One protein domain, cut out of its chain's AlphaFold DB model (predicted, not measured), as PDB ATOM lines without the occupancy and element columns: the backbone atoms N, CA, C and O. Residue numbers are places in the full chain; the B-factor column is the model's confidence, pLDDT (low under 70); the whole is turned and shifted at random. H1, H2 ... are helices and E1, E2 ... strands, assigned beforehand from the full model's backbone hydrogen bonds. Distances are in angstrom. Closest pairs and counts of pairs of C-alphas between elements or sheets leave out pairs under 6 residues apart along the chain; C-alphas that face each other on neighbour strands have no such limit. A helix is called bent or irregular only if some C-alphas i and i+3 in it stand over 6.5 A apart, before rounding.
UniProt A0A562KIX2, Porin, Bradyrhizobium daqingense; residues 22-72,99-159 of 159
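This is residues 22 to 72 and 99 to 159 of the 159 residues of the protein "Porin" of Bradyrhizobium daqingense (UniProt A0A562KIX2). A long, twisted sheet of four antiparallel strands forms a slab, with H1 and H2 gathered at one end of its edge strand E1 and the long link of residues 27 to 47 looping over one face. E1 runs on past the printed start of E2, and the tail, residues 145 to 159, folds back after E4. The printed part has 112 residues, with named elements in the order H1 H2 E1 E2 H3 E3 E4, the sheet order E1 E2 E3 E4, and a mixed class of helices and strands. It is only just loose, close to compact, with a radius of gyration of the C-alphas of 16.2 A, and flat, spanning 51 by 39 by 21 A.

E2, residues 99 to 106, and E3, residues 116 to 126, are antiparallel at 173 degrees, with N 103 and O 119 2.8 A apart, within hydrogen-bond range. E4, residues 135 to 144, forms a hairpin with E3, with N 118 and O 142 at 2.9 A. On the other side of E2, E1, residues 60 to 71, has N 63 and O 102 at 2.9 A. H2, residues 48 to 57, is on the sheet at the sheet's level, its height 3.5 A; its closest C-alphas to E1 are those of Leu 55 and Gly 61, 6.7 A apart. H2 is irregular, C-alphas 49 and 52 being 8.3 A apart, with 4 of 6 O i to N i+4 pairs within range. H1, residues 23 to 26, touches H2, the closest C-alphas being those of Tyr 25 and Ala 56, 6.7 A apart, and only grazes the sheet. H3, residues 107 to 110, also only grazes it and is apart from H1 and H2; H1 and H3 are too short for such pairs.

H1 begins at C-alpha 23, (133.502, 123.964, 141.318), and H2 measures 15.5 A. E1 measures 36.9 A, E2 23.6 A, and H3 follows E2 directly. E3 measures 33.1 A and E4 26.6 A, ending at C-alpha 144, (144.950, 130.860, 156.182).

The C-alphas farthest apart, of Ser 72 and Gly 111, are 53.4 A apart. Residues 73 to 98 are not printed, and C-alphas 72 and 99 stand 21.5 A apart across the cut. The link from H1 to H2 is long. Residues 149 to 159 have pLDDT under 70.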
ATOM      1  N   PHE A  22     131.773 125.754 137.878       89.94
ATOM      2  CA  PHE A  22     132.192 126.691 138.919       89.94
ATOM      3  C   PHE A  22     132.900 126.025 140.101       89.94
ATOM      4  O   PHE A  22     133.580 126.723 140.857       89.94
ATOM      5  N   GLN A  23     132.863 124.691 140.214       89.81
ATOM      6  CA  GLN A  23     133.502 123.964 141.318       89.81
ATOM      7  C   GLN A  23     135.000 124.283 141.430       89.81
ATOM      8  O   GLN A  23     135.566 124.367 142.521       89.81
ATOM      9  N   ARG A  24     135.661 124.481 140.285       90.12
ATOM     10  CA  ARG A  24     137.068 124.885 140.233       90.12
ATOM     11  C   ARG A  24     137.305 126.207 140.968       90.12
ATOM     12  O   ARG A  24     138.309 126.349 141.659       90.12
ATOM     13  N   TYR A  25     136.399 127.162 140.800       93.00
ATOM     14  CA  TYR A  25     136.504 128.493 141.382       93.00
ATOM     15  C   TYR A  25     136.093 128.511 142.846       93.00
ATOM     16  O   TYR A  25     136.667 129.267 143.626       93.00
ATOM     17  N   ASP A  26     135.155 127.645 143.235       90.88
ATOM     18  CA  ASP A  26     134.774 127.482 144.634       90.88
ATOM     19  C   ASP A  26     135.962 127.091 145.516       90.88
ATOM     20  O   ASP A  26     136.106 127.607 146.622       90.88
ATOM     21  N   ASN A  27     136.872 126.261 145.001       90.56
ATOM     22  CA  ASN A  27     138.083 125.864 145.723       90.56
ATOM     23  C   ASN A  27     139.055 127.029 145.993       90.56
ATOM     24  O   ASN A  27     139.922 126.911 146.860       90.56
ATOM     25  N   LEU A  28     138.924 128.135 145.253       94.50
ATOM     26  CA  LEU A  28     139.760 129.329 145.387       94.50
ATOM     27  C   LEU A  28     139.097 130.418 146.236       94.50
ATOM     28  O   LEU A  28     139.698 131.466 146.447       94.50
ATOM     29  N   ARG A  29     137.884 130.202 146.746       93.62
ATOM     30  CA  ARG A  29     137.237 131.154 147.656       93.62
ATOM     31  C   ARG A  29     138.042 131.310 148.938       93.62
ATOM     32  O   ARG A  29     138.836 130.442 149.306       93.62
ATOM     33  N   GLU A  30     137.834 132.436 149.608       92.56
ATOM     34  CA  GLU A  30     138.422 132.675 150.919       92.56
ATOM     35  C   GLU A  30     137.986 131.572 151.896       92.56
ATOM     36  O   GLU A  30     136.805 131.231 152.010       92.56
ATOM     37  N   LYS A  31     138.969 130.969 152.562       90.25
ATOM     38  CA  LYS A  31     138.773 129.873 153.511       90.25
ATOM     39  C   LYS A  31     138.686 130.417 154.936       90.25
ATOM     40  O   LYS A  31     139.309 131.414 155.274       90.25
ATOM     41  N   GLY A  32     137.945 129.722 155.801       84.19
ATOM     42  CA  GLY A  32     137.832 130.088 157.220       84.19
ATOM     43  C   GLY A  32     136.836 131.204 157.532       84.19
ATOM     44  O   GLY A  32     136.683 131.560 158.697       84.19
ATOM     45  N   LEU A  33     136.131 131.719 156.524       81.38
ATOM     46  CA  LEU A  33     135.032 132.656 156.712       81.38
ATOM     47  C   LEU A  33     133.888 132.022 157.509       81.38
ATOM     48  O   LEU A  33     133.373 130.961 157.155       81.38
ATOM     49  N   TRP A  34     133.446 132.724 158.552       74.75
ATOM     50  CA  TRP A  34     132.197 132.430 159.262       74.75
ATOM     51  C   TRP A  34     130.981 132.702 158.371       74.75
ATOM     52  O   TRP A  34     129.971 132.005 158.468       74.75
ATOM     53  N   PHE A  35     131.026 133.769 157.563       78.06
ATOM     54  CA  PHE A  35     129.854 134.253 156.837       78.06
ATOM     55  C   PHE A  35     129.835 133.697 155.410       78.06
ATOM     56  O   PHE A  35     130.850 133.760 154.714       78.06
ATOM     57  N   PRO A  36     128.699 133.146 154.948       79.94
ATOM     58  CA  PRO A  36     128.610 132.574 153.614       79.94
ATOM     59  C   PRO A  36     128.504 133.692 152.572       79.94
ATOM     60  O   PRO A  36     127.432 134.249 152.341       79.94
ATOM     61  N   ILE A  37     129.622 134.015 151.927       86.44
ATOM     62  CA  ILE A  37     129.629 134.868 150.730       86.44
ATOM     63  C   ILE A  37     129.073 134.055 149.551       86.44
ATOM     64  O   ILE A  37     129.442 132.883 149.447       86.44
ATOM     65  N   PRO A  38     128.235 134.615 148.659       88.44
ATOM     66  CA  PRO A  38     127.798 133.934 147.439       88.44
ATOM     67  C   PRO A  38     128.959 133.332 146.633       88.44
ATOM     68  O   PRO A  38     130.077 133.855 146.636       88.44
ATOM     69  N   GLY A  39     128.701 132.202 145.973       90.94
ATOM     70  CA  GLY A  39     129.710 131.528 145.160       90.94
ATOM     71  C   GLY A  39     129.915 132.215 143.804       90.94
ATOM     72  O   GLY A  39     129.075 133.007 143.382       90.94
ATOM     73  N   PRO A  40     130.990 131.883 143.069       92.56
ATOM     74  CA  PRO A  40     131.249 132.376 141.715       92.56
ATOM     75  C   PRO A  40     130.101 132.185 140.715       92.56
ATOM     76  O   PRO A  40     129.978 132.967 139.781       92.56
ATOM     77  N   ALA A  41     129.259 131.163 140.894       92.38
ATOM     78  CA  ALA A  41     128.078 130.953 140.054       92.38
ATOM     79  C   ALA A  41     126.989 132.023 140.276       92.38
ATOM     80  O   ALA A  41     126.240 132.348 139.354       92.38
ATOM     81  N   ASP A  42     126.934 132.590 141.482       92.56
ATOM     82  CA  ASP A  42     125.913 133.540 141.927       92.56
ATOM     83  C   ASP A  42     126.341 135.005 141.733       92.56
ATOM     84  O   ASP A  42     125.588 135.926 142.057       92.56
ATOM     85  N   THR A  43     127.554 135.254 141.229       92.94
ATOM     86  CA  THR A  43     128.038 136.616 140.978       92.94
ATOM     87  C   THR A  43     127.531 137.159 139.639       92.94
ATOM     88  O   THR A  43     127.188 136.420 138.720       92.94
ATOM     89  N   ILE A  44     127.495 138.487 139.494       93.12
ATOM     90  CA  ILE A  44     127.033 139.158 138.260       93.12
ATOM     91  C   ILE A  44     127.973 138.871 137.073       93.12
ATOM     92  O   ILE A  44     127.542 138.796 135.912       93.12
ATOM     93  N   ASP A  45     129.266 138.739 137.356       92.56
ATOM     94  CA  ASP A  45     130.341 138.534 136.390       92.56
ATOM     95  C   ASP A  45     130.597 137.053 136.066       92.56
ATOM     96  O   ASP A  45     131.079 136.771 134.971       92.56
ATOM     97  N   GLN A  46     130.217 136.116 136.945       93.44
ATOM     98  CA  GLN A  46     130.447 134.673 136.792       93.44
ATOM     99  C   GLN A  46     131.871 134.371 136.280       93.44
ATOM    100  O   GLN A  46     132.850 134.708 136.947       93.44
ATOM    101  N   ASP A  47     132.000 133.767 135.093       94.56
ATOM    102  CA  ASP A  47     133.255 133.647 134.332       94.56
ATOM    103  C   ASP A  47     133.116 134.258 132.923       94.56
ATOM    104  O   ASP A  47     133.567 133.717 131.909       94.56
ATOM    105  N   LYS A  48     132.420 135.397 132.828       90.00
ATOM    106  CA  LYS A  48     132.248 136.117 131.563       90.00
ATOM    107  C   LYS A  48     133.612 136.553 131.028       90.00
ATOM    108  O   LYS A  48     134.370 137.246 131.699       90.00
ATOM    109  N   GLY A  49     133.914 136.144 129.797       90.44
ATOM    110  CA  GLY A  49     135.191 136.448 129.148       90.44
ATOM    111  C   GLY A  49     136.386 135.637 129.663       90.44
ATOM    112  O   GLY A  49     137.508 135.949 129.282       90.44
ATOM    113  N   GLY A  50     136.176 134.612 130.501       93.75
ATOM    114  CA  GLY A  50     137.236 133.694 130.936       93.75
ATOM    115  C   GLY A  50     138.238 134.291 131.929       93.75
ATOM    116  O   GLY A  50     139.309 133.724 132.138       93.75
ATOM    117  N   VAL A  51     137.933 135.442 132.534       92.94
ATOM    118  CA  VAL A  51     138.831 136.101 133.497       92.94
ATOM    119  C   VAL A  51     139.047 135.218 134.722       92.94
ATOM    120  O   VAL A  51     140.181 135.038 135.168       92.94
ATOM    121  N   ARG A  52     137.972 134.624 135.253       95.06
ATOM    122  CA  ARG A  52     138.048 133.746 136.421       95.06
ATOM    123  C   ARG A  52     138.761 132.445 136.065       95.06
ATOM    124  O   ARG A  52     139.577 131.989 136.860       95.06
ATOM    125  N   SER A  53     138.536 131.911 134.861       95.69
ATOM    126  CA  SER A  53     139.329 130.807 134.299       95.69
ATOM    127  C   SER A  53     140.833 131.111 134.311       95.69
ATOM    128  O   SER A  53     141.606 130.356 134.902       95.69
ATOM    129  N   ALA A  54     141.245 132.232 133.711       96.06
ATOM    130  CA  ALA A  54     142.653 132.600 133.562       96.06
ATOM    131  C   ALA A  54     143.346 132.844 134.913       96.06
ATOM    132  O   ALA A  54     144.478 132.415 135.129       96.06
ATOM    133  N   LEU A  55     142.659 133.493 135.856       96.56
ATOM    134  CA  LEU A  55     143.169 133.683 137.215       96.56
ATOM    135  C   LEU A  55     143.254 132.355 137.979       96.56
ATOM    136  O   LEU A  55     144.238 132.095 138.675       96.56
ATOM    137  N   ALA A  56     142.279 131.465 137.792       96.00
ATOM    138  CA  ALA A  56     142.296 130.149 138.413       96.00
ATOM    139  C   ALA A  56     143.427 129.251 137.884       96.00
ATOM    140  O   ALA A  56     143.871 128.361 138.613       96.00
ATOM    141  N   ASP A  57     143.921 129.452 136.654       95.75
ATOM    142  CA  ASP A  57     145.088 128.724 136.110       95.75
ATOM    143  C   ASP A  57     146.362 129.007 136.915       95.75
ATOM    144  O   ASP A  57     147.240 128.149 137.039       95.75
ATOM    145  N   VAL A  58     146.429 130.181 137.540       96.56
ATOM    146  CA  VAL A  58     147.533 130.592 138.411       96.56
ATOM    147  C   VAL A  58     147.167 130.558 139.899       96.56
ATOM    148  O   VAL A  58     147.956 130.999 140.730       96.56
ATOM    149  N   GLY A  59     146.023 129.974 140.268       96.31
ATOM    150  CA  GLY A  59     145.599 129.813 141.664       96.31
ATOM    151  C   GLY A  59     145.088 131.093 142.328       96.31
ATOM    152  O   GLY A  59     145.093 131.176 143.553       96.31
ATOM    153  N   ILE A  60     144.667 132.086 141.541       97.81
ATOM    154  CA  ILE A  60     144.074 133.327 142.043       97.81
ATOM    155  C   ILE A  60     142.550 133.202 142.034       97.81
ATOM    156  O   ILE A  60     141.942 132.934 140.997       97.81
ATOM    157  N   GLY A  61     141.933 133.424 143.191       96.19
ATOM    158  CA  GLY A  61     140.493 133.629 143.324       96.19
ATOM    159  C   GLY A  61     140.176 135.099 143.571       96.19
ATOM    160  O   GLY A  61     141.021 135.861 144.041       96.19
ATOM    161  N   TYR A  62     138.950 135.512 143.259       95.69
ATOM    162  CA  TYR A  62     138.468 136.835 143.638       95.69
ATOM    163  C   TYR A  62     136.960 136.852 143.867       95.69
ATOM    164  O   TYR A  62     136.206 136.055 143.290       95.69
ATOM    165  N   ILE A  63     136.535 137.816 144.674       94.94
ATOM    166  CA  ILE A  63     135.147 138.226 144.818       94.94
ATOM    167  C   ILE A  63     135.093 139.720 145.106       94.94
ATOM    168  O   ILE A  63     135.885 140.239 145.887       94.94
ATOM    169  N   GLY A  64     134.158 140.411 144.467       94.00
ATOM    170  CA  GLY A  64     133.897 141.815 144.733       94.00
ATOM    171  C   GLY A  64     132.411 142.059 144.904       94.00
ATOM    172  O   GLY A  64     131.584 141.343 144.336       94.00
ATOM    173  N   TRP A  65     132.069 143.061 145.703       93.56
ATOM    174  CA  TRP A  65     130.692 143.505 145.857       93.56
ATOM    175  C   TRP A  65     130.630 144.990 146.181       93.56
ATOM    176  O   TRP A  65     131.573 145.582 146.707       93.56
ATOM    177  N   THR A  66     129.474 145.577 145.897       95.19
ATOM    178  CA  THR A  66     129.154 146.952 146.265       95.19
ATOM    179  C   THR A  66     127.965 146.943 147.208       95.19
ATOM    180  O   THR A  66     126.911 146.396 146.889       95.19
ATOM    181  N   HIS A  67     128.116 147.586 148.357       93.31
ATOM    182  CA  HIS A  67     127.029 147.883 149.270       93.31
ATOM    183  C   HIS A  67     126.611 149.339 149.069       93.31
ATOM    184  O   HIS A  67     127.364 150.255 149.383       93.31
ATOM    185  N   ASN A  68     125.407 149.549 148.540       95.38
ATOM    186  CA  ASN A  68     124.823 150.879 148.388       95.38
ATOM    187  C   ASN A  68     123.716 151.081 149.421       95.38
ATOM    188  O   ASN A  68     122.908 150.178 149.638       95.38
ATOM    189  N   SER A  69     123.647 152.266 150.021       94.56
ATOM    190  CA  SER A  69     122.538 152.649 150.893       94.56
ATOM    191  C   SER A  69     122.008 154.037 150.546       94.56
ATOM    192  O   SER A  69     122.739 154.920 150.096       94.56
ATOM    193  N   PHE A  70     120.702 154.212 150.737       95.31
ATOM    194  CA  PHE A  70     120.014 155.487 150.600       95.31
ATOM    195  C   PHE A  70     119.073 155.661 151.786       95.31
ATOM    196  O   PHE A  70     118.257 154.785 152.072       95.31
ATOM    197  N   ALA A  71     119.182 156.796 152.463       93.12
ATOM    198  CA  ALA A  71     118.333 157.148 153.588       93.12
ATOM    199  C   ALA A  71     117.724 158.531 153.360       93.12
ATOM    200  O   ALA A  71     118.413 159.471 152.965       93.12
ATOM    201  N   SER A  72     116.427 158.667 153.628       92.19
ATOM    202  CA  SER A  72     115.719 159.941 153.530       92.19
ATOM    203  C   SER A  72     114.523 159.957 154.478       92.19
ATOM    204  O   SER A  72     113.648 159.092 154.406       92.19
ATOM    205  N   ASN A  99     132.534 149.761 148.172       95.88
ATOM    206  CA  ASN A  99     133.030 148.775 147.227       95.88
ATOM    207  C   ASN A  99     134.103 147.935 147.903       95.88
ATOM    208  O   ASN A  99     135.037 148.481 148.484       95.88
ATOM    209  N   PHE A 100     133.985 146.620 147.792       94.62
ATOM    210  CA  PHE A 100     134.907 145.655 148.370       94.62
ATOM    211  C   PHE A 100     135.439 144.746 147.273       94.62
ATOM    212  O   PHE A 100     134.689 144.321 146.393       94.62
ATOM    213  N   MET A 101     136.724 144.426 147.351       95.69
ATOM    214  CA  MET A 101     137.366 143.427 146.510       95.69
ATOM    215  C   MET A 101     138.268 142.569 147.381       95.69
ATOM    216  O   MET A 101     139.149 143.091 148.055       95.69
ATOM    217  N   ILE A 102     138.062 141.260 147.339       95.56
ATOM    218  CA  ILE A 102     138.906 140.265 147.989       95.56
ATOM    219  C   ILE A 102     139.562 139.432 146.900       95.56
ATOM    220  O   ILE A 102     138.897 138.942 145.986       95.56
ATOM    221  N   VAL A 103     140.871 139.264 147.021       97.12
ATOM    222  CA  VAL A 103     141.695 138.405 146.182       97.12
ATOM    223  C   VAL A 103     142.334 137.353 147.069       97.12
ATOM    224  O   VAL A 103     142.857 137.646 148.144       97.12
ATOM    225  N   THR A 104     142.306 136.116 146.603       97.38
ATOM    226  CA  THR A 104     142.918 134.982 147.279       97.38
ATOM    227  C   THR A 104     144.008 134.382 146.412       97.38
ATOM    228  O   THR A 104     143.954 134.435 145.182       97.38
ATOM    229  N   TYR A 105     144.992 133.770 147.057       97.62
ATOM    230  CA  TYR A 105     146.047 133.041 146.376       97.62
ATOM    231  C   TYR A 105     146.259 131.676 147.013       97.62
ATOM    232  O   TYR A 105     146.560 131.589 148.204       97.62
ATOM    233  N   ASP A 106     146.083 130.618 146.224       97.06
ATOM    234  CA  ASP A 106     146.241 129.235 146.664       97.06
ATOM    235  C   ASP A 106     147.716 128.818 146.714       97.06
ATOM    236  O   ASP A 106     148.411 128.738 145.696       97.06
ATOM    237  N   LEU A 107     148.184 128.504 147.921       96.12
ATOM    238  CA  LEU A 107     149.560 128.091 148.177       96.12
ATOM    239  C   LEU A 107     149.769 126.582 148.024       96.12
ATOM    240  O   LEU A 107     150.916 126.126 148.062       96.12
ATOM    241  N   SER A 108     148.705 125.802 147.780       92.88
ATOM    242  CA  SER A 108     148.821 124.359 147.515       92.88
ATOM    243  C   SER A 108     149.718 124.067 146.308       92.88
ATOM    244  O   SER A 108     150.442 123.069 146.281       92.88
ATOM    245  N   ARG A 109     149.777 125.016 145.366       91.06
ATOM    246  CA  ARG A 109     150.667 125.020 144.199       91.06
ATOM    247  C   ARG A 109     152.158 124.989 144.557       91.06
ATOM    248  O   ARG A 109     152.967 124.594 143.724       91.06
ATOM    249  N   PHE A 110     152.515 125.372 145.783       94.31
ATOM    250  CA  PHE A 110     153.878 125.334 146.328       94.31
ATOM    251  C   PHE A 110     154.068 124.240 147.389       94.31
ATOM    252  O   PHE A 110     155.048 124.259 148.127       94.31
ATOM    253  N   GLY A 111     153.135 123.290 147.494       91.25
ATOM    254  CA  GLY A 111     153.196 122.200 148.469       91.25
ATOM    255  C   GLY A 111     152.679 122.559 149.864       91.25
ATOM    256  O   GLY A 111     152.722 121.718 150.760       91.25
ATOM    257  N   ILE A 112     152.147 123.770 150.063       90.69
ATOM    258  CA  ILE A 112     151.521 124.178 151.326       90.69
ATOM    259  C   ILE A 112     150.042 123.787 151.275       90.69
ATOM    260  O   ILE A 112     149.193 124.530 150.782       90.69
ATOM    261  N   ALA A 113     149.734 122.577 151.744       89.38
ATOM    262  CA  ALA A 113     148.377 122.039 151.711       89.38
ATOM    263  C   ALA A 113     147.386 122.957 152.444       89.38
ATOM    264  O   ALA A 113     147.626 123.356 153.582       89.38
ATOM    265  N   ASP A 114     146.272 123.271 151.778       87.69
ATOM    266  CA  ASP A 114     145.213 124.173 152.245       87.69
ATOM    267  C   ASP A 114     145.645 125.626 152.551       87.69
ATOM    268  O   ASP A 114     144.785 126.430 152.920       87.69
ATOM    269  N   GLY A 115     146.911 125.988 152.318       93.56
ATOM    270  CA  GLY A 115     147.441 127.330 152.542       93.56
ATOM    271  C   GLY A 115     146.854 128.362 151.580       93.56
ATOM    272  O   GLY A 115     146.708 128.095 150.386       93.56
ATOM    273  N   GLN A 116     146.522 129.551 152.083       96.31
ATOM    274  CA  GLN A 116     145.975 130.634 151.267       96.31
ATOM    275  C   GLN A 116     146.405 132.006 151.793       96.31
ATOM    276  O   GLN A 116     146.393 132.242 152.998       96.31
ATOM    277  N   ILE A 117     146.752 132.920 150.887       96.88
ATOM    278  CA  ILE A 117     146.885 134.353 151.196       96.88
ATOM    279  C   ILE A 117     145.592 135.043 150.782       96.88
ATOM    280  O   ILE A 117     145.057 134.744 149.715       96.88
ATOM    281  N   VAL A 118     145.109 135.966 151.605       96.75
ATOM    282  CA  VAL A 118     143.912 136.768 151.350       96.75
ATOM    283  C   VAL A 118     144.294 138.237 151.440       96.75
ATOM    284  O   VAL A 118     144.870 138.675 152.437       96.75
ATOM    285  N   VAL A 119     143.980 138.994 150.396       97.38
ATOM    286  CA  VAL A 119     144.174 140.443 150.340       97.38
ATOM    287  C   VAL A 119     142.847 141.080 149.978       97.38
ATOM    288  O   VAL A 119     142.237 140.720 148.975       97.38
ATOM    289  N   GLY A 120     142.413 142.032 150.788       95.81
ATOM    290  CA  GLY A 120     141.192 142.784 150.571       95.81
ATOM    291  C   GLY A 120     141.473 144.274 150.450       95.81
ATOM    292  O   GLY A 120     142.313 144.824 151.170       95.81
ATOM    293  N   ALA A 121     140.741 144.926 149.556       96.69
ATOM    294  CA  ALA A 121     140.694 146.369 149.429       96.69
ATOM    295  C   ALA A 121     139.248 146.862 149.513       96.69
ATOM    296  O   ALA A 121     138.313 146.186 149.077       96.69
ATOM    297  N   GLU A 122     139.082 148.069 150.043       95.62
ATOM    298  CA  GLU A 122     137.804 148.761 150.081       95.62
ATOM    299  C   GLU A 122     137.914 150.188 149.549       95.62
ATOM    300  O   GLU A 122     138.942 150.855 149.693       95.62
ATOM    301  N   GLN A 123     136.820 150.665 148.963       95.62
ATOM    302  CA  GLN A 123     136.592 152.070 148.664       95.62
ATOM    303  C   GLN A 123     135.228 152.475 149.205       95.62
ATOM    304  O   GLN A 123     134.245 151.770 149.001       95.62
ATOM    305  N   GLN A 124     135.154 153.611 149.887       94.56
ATOM    306  CA  GLN A 124     133.918 154.116 150.470       94.56
ATOM    307  C   GLN A 124     133.667 155.555 150.034       94.56
ATOM    308  O   GLN A 124     134.603 156.350 149.928       94.56
ATOM    309  N   TYR A 125     132.395 155.853 149.788       93.06
ATOM    310  CA  TYR A 125     131.884 157.156 149.396       93.06
ATOM    311  C   TYR A 125     130.604 157.483 150.163       93.06
ATOM    312  O   TYR A 125     129.708 156.637 150.245       93.06
ATOM    313  N   TRP A 126     130.490 158.714 150.660       91.50
ATOM    314  CA  TRP A 126     129.295 159.205 151.349       91.50
ATOM    315  C   TRP A 126     128.958 160.636 150.917       91.50
ATOM    316  O   TRP A 126     129.828 161.494 150.837       91.50
ATOM    317  N   THR A 127     127.673 160.952 150.723       90.50
ATOM    318  CA  THR A 127     127.247 162.351 150.494       90.50
ATOM    319  C   THR A 127     127.260 163.197 151.771       90.50
ATOM    320  O   THR A 127     127.052 164.406 151.714       90.50
ATOM    321  N   TRP A 128     127.453 162.560 152.929       89.69
ATOM    322  CA  TRP A 128     127.589 163.199 154.233       89.69
ATOM    323  C   TRP A 128     128.705 162.499 155.014       89.69
ATOM    324  O   TRP A 128     128.614 161.311 155.308       89.69
ATOM    325  N   ASP A 129     129.750 163.253 155.338       80.88
ATOM    326  CA  ASP A 129     131.083 162.807 155.772       80.88
ATOM    327  C   ASP A 129     131.222 162.563 157.284       80.88
ATOM    328  O   ASP A 129     132.284 162.179 157.773       80.88
ATOM    329  N   ARG A 130     130.150 162.748 158.061       80.56
ATOM    330  CA  ARG A 130     130.177 162.551 159.520       80.56
ATOM    331  C   ARG A 130     130.517 161.120 159.982       80.56
ATOM    332  O   ARG A 130     131.129 161.011 161.044       80.56
ATOM    333  N   PRO A 131     130.165 160.032 159.262       74.00
ATOM    334  CA  PRO A 131     130.672 158.689 159.567       74.00
ATOM    335  C   PRO A 131     132.175 158.527 159.309       74.00
ATOM    336  O   PRO A 131     132.774 157.572 159.798       74.00
ATOM    337  N   GLY A 132     132.769 159.427 158.528       79.31
ATOM    338  CA  GLY A 132     134.158 159.396 158.101       79.31
ATOM    339  C   GLY A 132     134.314 159.951 156.681       79.31
ATOM    340  O   GLY A 132     133.351 159.947 155.910       79.31
ATOM    341  N   PRO A 133     135.521 160.420 156.324       81.94
ATOM    342  CA  PRO A 133     135.814 160.858 154.968       81.94
ATOM    343  C   PRO A 133     135.768 159.683 153.984       81.94
ATOM    344  O   PRO A 133     135.932 158.518 154.364       81.94
ATOM    345  N   ASP A 134     135.626 160.011 152.702       90.12
ATOM    346  CA  ASP A 134     135.842 159.061 151.616       90.12
ATOM    347  C   ASP A 134     137.233 158.428 151.740       90.12
ATOM    348  O   ASP A 134     138.234 159.104 152.005       90.12
ATOM    349  N   ARG A 135     137.301 157.110 151.554       90.25
ATOM    350  CA  ARG A 135     138.534 156.344 151.761       90.25
ATOM    351  C   ARG A 135     138.708 155.262 150.719       90.25
ATOM    352  O   ARG A 135     137.738 154.664 150.266       90.25
ATOM    353  N   VAL A 136     139.966 155.004 150.386       95.31
ATOM    354  CA  VAL A 136     140.423 153.840 149.627       95.31
ATOM    355  C   VAL A 136     141.558 153.222 150.426       95.31
ATOM    356  O   VAL A 136     142.468 153.938 150.844       95.31
ATOM    357  N   GLY A 137     141.523 151.914 150.653       94.38
ATOM    358  CA  GLY A 137     142.565 151.263 151.438       94.38
ATOM    359  C   GLY A 137     142.491 149.748 151.428       94.38
ATOM    360  O   GLY A 137     141.573 149.154 150.870       94.38
ATOM    361  N   LEU A 138     143.484 149.128 152.063       95.19
ATOM    362  CA  LEU A 138     143.462 147.701 152.358       95.19
ATOM    363  C   LEU A 138     142.575 147.466 153.579       95.19
ATOM    364  O   LEU A 138     142.785 148.090 154.617       95.19
ATOM    365  N   ASN A 139     141.609 146.558 153.460       90.56
ATOM    366  CA  ASN A 139     140.751 146.159 154.574       90.56
ATOM    367  C   ASN A 139     141.099 144.763 155.113       90.56
ATOM    368  O   ASN A 139     140.640 144.390 156.188       90.56
ATOM    369  N   THR A 140     141.889 143.970 154.383       91.88
ATOM    370  CA  THR A 140     142.269 142.616 154.798       91.88
ATOM    371  C   THR A 140     143.654 142.255 154.282       91.88
ATOM    372  O   THR A 140     143.970 142.443 153.109       91.88
ATOM    373  N   LEU A 141     144.473 141.693 155.167       95.56
ATOM    374  CA  LEU A 141     145.680 140.951 154.825       95.56
ATOM    375  C   LEU A 141     145.754 139.757 155.773       95.56
ATOM    376  O   LEU A 141     145.972 139.931 156.970       95.56
ATOM    377  N   ALA A 142     145.537 138.556 155.248       93.75
ATOM    378  CA  ALA A 142     145.467 137.349 156.056       93.75
ATOM    379  C   ALA A 142     146.194 136.171 155.404       93.75
ATOM    380  O   ALA A 142     146.333 136.079 154.183       93.75
ATOM    381  N   TYR A 143     146.641 135.255 156.259       94.38
ATOM    382  CA  TYR A 143     147.167 133.952 155.885       94.38
ATOM    383  C   TYR A 143     146.303 132.879 156.543       94.38
ATOM    384  O   TYR A 143     146.144 132.865 157.764       94.38
ATOM    385  N   TYR A 144     145.755 131.983 155.733       91.75
ATOM    386  CA  TYR A 144     144.950 130.860 156.182       91.75
ATOM    387  C   TYR A 144     145.728 129.555 156.030       91.75
ATOM    388  O   TYR A 144     146.323 129.296 154.985       91.75
ATOM    389  N   GLN A 145     145.675 128.713 157.061       90.81
ATOM    390  CA  GLN A 145     146.262 127.378 157.070       90.81
ATOM    391  C   GLN A 145     145.457 126.476 157.998       90.81
ATOM    392  O   GLN A 145     145.198 126.834 159.145       90.81
ATOM    393  N   THR A 146     145.119 125.272 157.542       84.88
ATOM    394  CA  THR A 146     144.615 124.230 158.443       84.88
ATOM    395  C   THR A 146     145.760 123.452 159.077       84.88
ATOM    396  O   THR A 146     146.747 123.144 158.402       84.88
ATOM    397  N   PHE A 147     145.593 123.044 160.333       78.81
ATOM    398  CA  PHE A 147     146.511 122.146 161.032       78.81
ATOM    399  C   PHE A 147     145.863 120.775 161.275       78.81
ATOM    400  O   PHE A 147     144.637 120.646 161.312       78.81
ATOM    401  N   PHE A 148     146.698 119.744 161.448       74.06
ATOM    402  CA  PHE A 148     146.284 118.382 161.817       74.06
ATOM    403  C   PHE A 148     145.189 117.793 160.905       74.06
ATOM    404  O   PHE A 148     144.100 117.455 161.368       74.06
ATOM    405  N   ASN A 149     145.456 117.682 159.597       67.88
ATOM    406  CA  ASN A 149     144.522 117.115 158.607       67.88
ATOM    407  C   ASN A 149     143.120 117.759 158.637       67.88
ATOM    408  O   ASN A 149     142.117 117.052 158.624       67.88
ATOM    409  N   ARG A 150     143.052 119.099 158.683       64.00
ATOM    410  CA  ARG A 150     141.803 119.892 158.748       64.00
ATOM    411  C   ARG A 150     141.023 119.793 160.064       64.00
ATOM    412  O   ARG A 150     139.909 120.299 160.139       64.00
ATOM    413  N   THR A 151     141.603 119.207 161.111       61.50
ATOM    414  CA  THR A 151     140.952 119.112 162.432       61.50
ATOM    415  C   THR A 151     141.018 120.434 163.206       61.50
ATOM    416  O   THR A 151     140.186 120.683 164.073       61.50
ATOM    417  N   LEU A 152     141.983 121.307 162.891       58.34
ATOM    418  CA  LEU A 152     142.153 122.610 163.534       58.34
ATOM    419  C   LEU A 152     142.204 123.737 162.498       58.34
ATOM    420  O   LEU A 152     143.047 123.738 161.598       58.34
ATOM    421  N   VAL A 153     141.315 124.716 162.674       56.91
ATOM    422  CA  VAL A 153     141.307 125.993 161.953       56.91
ATOM    423  C   VAL A 153     141.697 127.089 162.951       56.91
ATOM    424  O   VAL A 153     140.983 127.270 163.940       56.91
ATOM    425  N   PRO A 154     142.816 127.806 162.758       54.16
ATOM    426  CA  PRO A 154     143.165 128.941 163.603       54.16
ATOM    427  C   PRO A 154     142.165 130.078 163.341       54.16
ATOM    428  O   PRO A 154     142.106 130.630 162.247       54.16
ATOM    429  N   GLY A 155     141.337 130.399 164.336       50.25
ATOM    430  CA  GLY A 155     140.414 131.528 164.262       50.25
ATOM    431  C   GLY A 155     141.153 132.844 164.487       50.25
ATOM    432  O   GLY A 155     141.755 133.032 165.544       50.25
ATOM    433  N   ILE A 156     141.077 133.767 163.526       47.12
ATOM    434  CA  ILE A 156     141.414 135.171 163.769       47.12
ATOM    435  C   ILE A 156     140.220 135.783 164.502       47.12
ATOM    436  O   ILE A 156     139.145 135.953 163.929       47.12
ATOM    437  N   ARG A 157     140.392 136.075 165.795       32.88
ATOM    438  CA  ARG A 157     139.503 136.998 166.504       32.88
ATOM    439  C   ARG A 157     139.911 138.406 166.086       32.88
ATOM    440  O   ARG A 157     141.023 138.823 166.394       32.88
ATOM    441  N   ALA A 158     139.039 139.098 165.366       36.84
ATOM    442  CA  ALA A 158     139.057 140.552 165.366       36.84
ATOM    443  C   ALA A 158     138.352 140.993 166.657       36.84
ATOM    444  O   ALA A 158     137.205 140.602 166.883       36.84
ATOM    445  N   GLU A 159     139.085 141.688 167.526       37.22
ATOM    446  CA  GLU A 159     138.504 142.504 168.601       37.22
ATOM    447  C   GLU A 159     137.898 143.786 168.019       37.22
ATOM    448  O   GLU A 159     138.468 144.306 167.029       37.22
TER     449      GLU A 159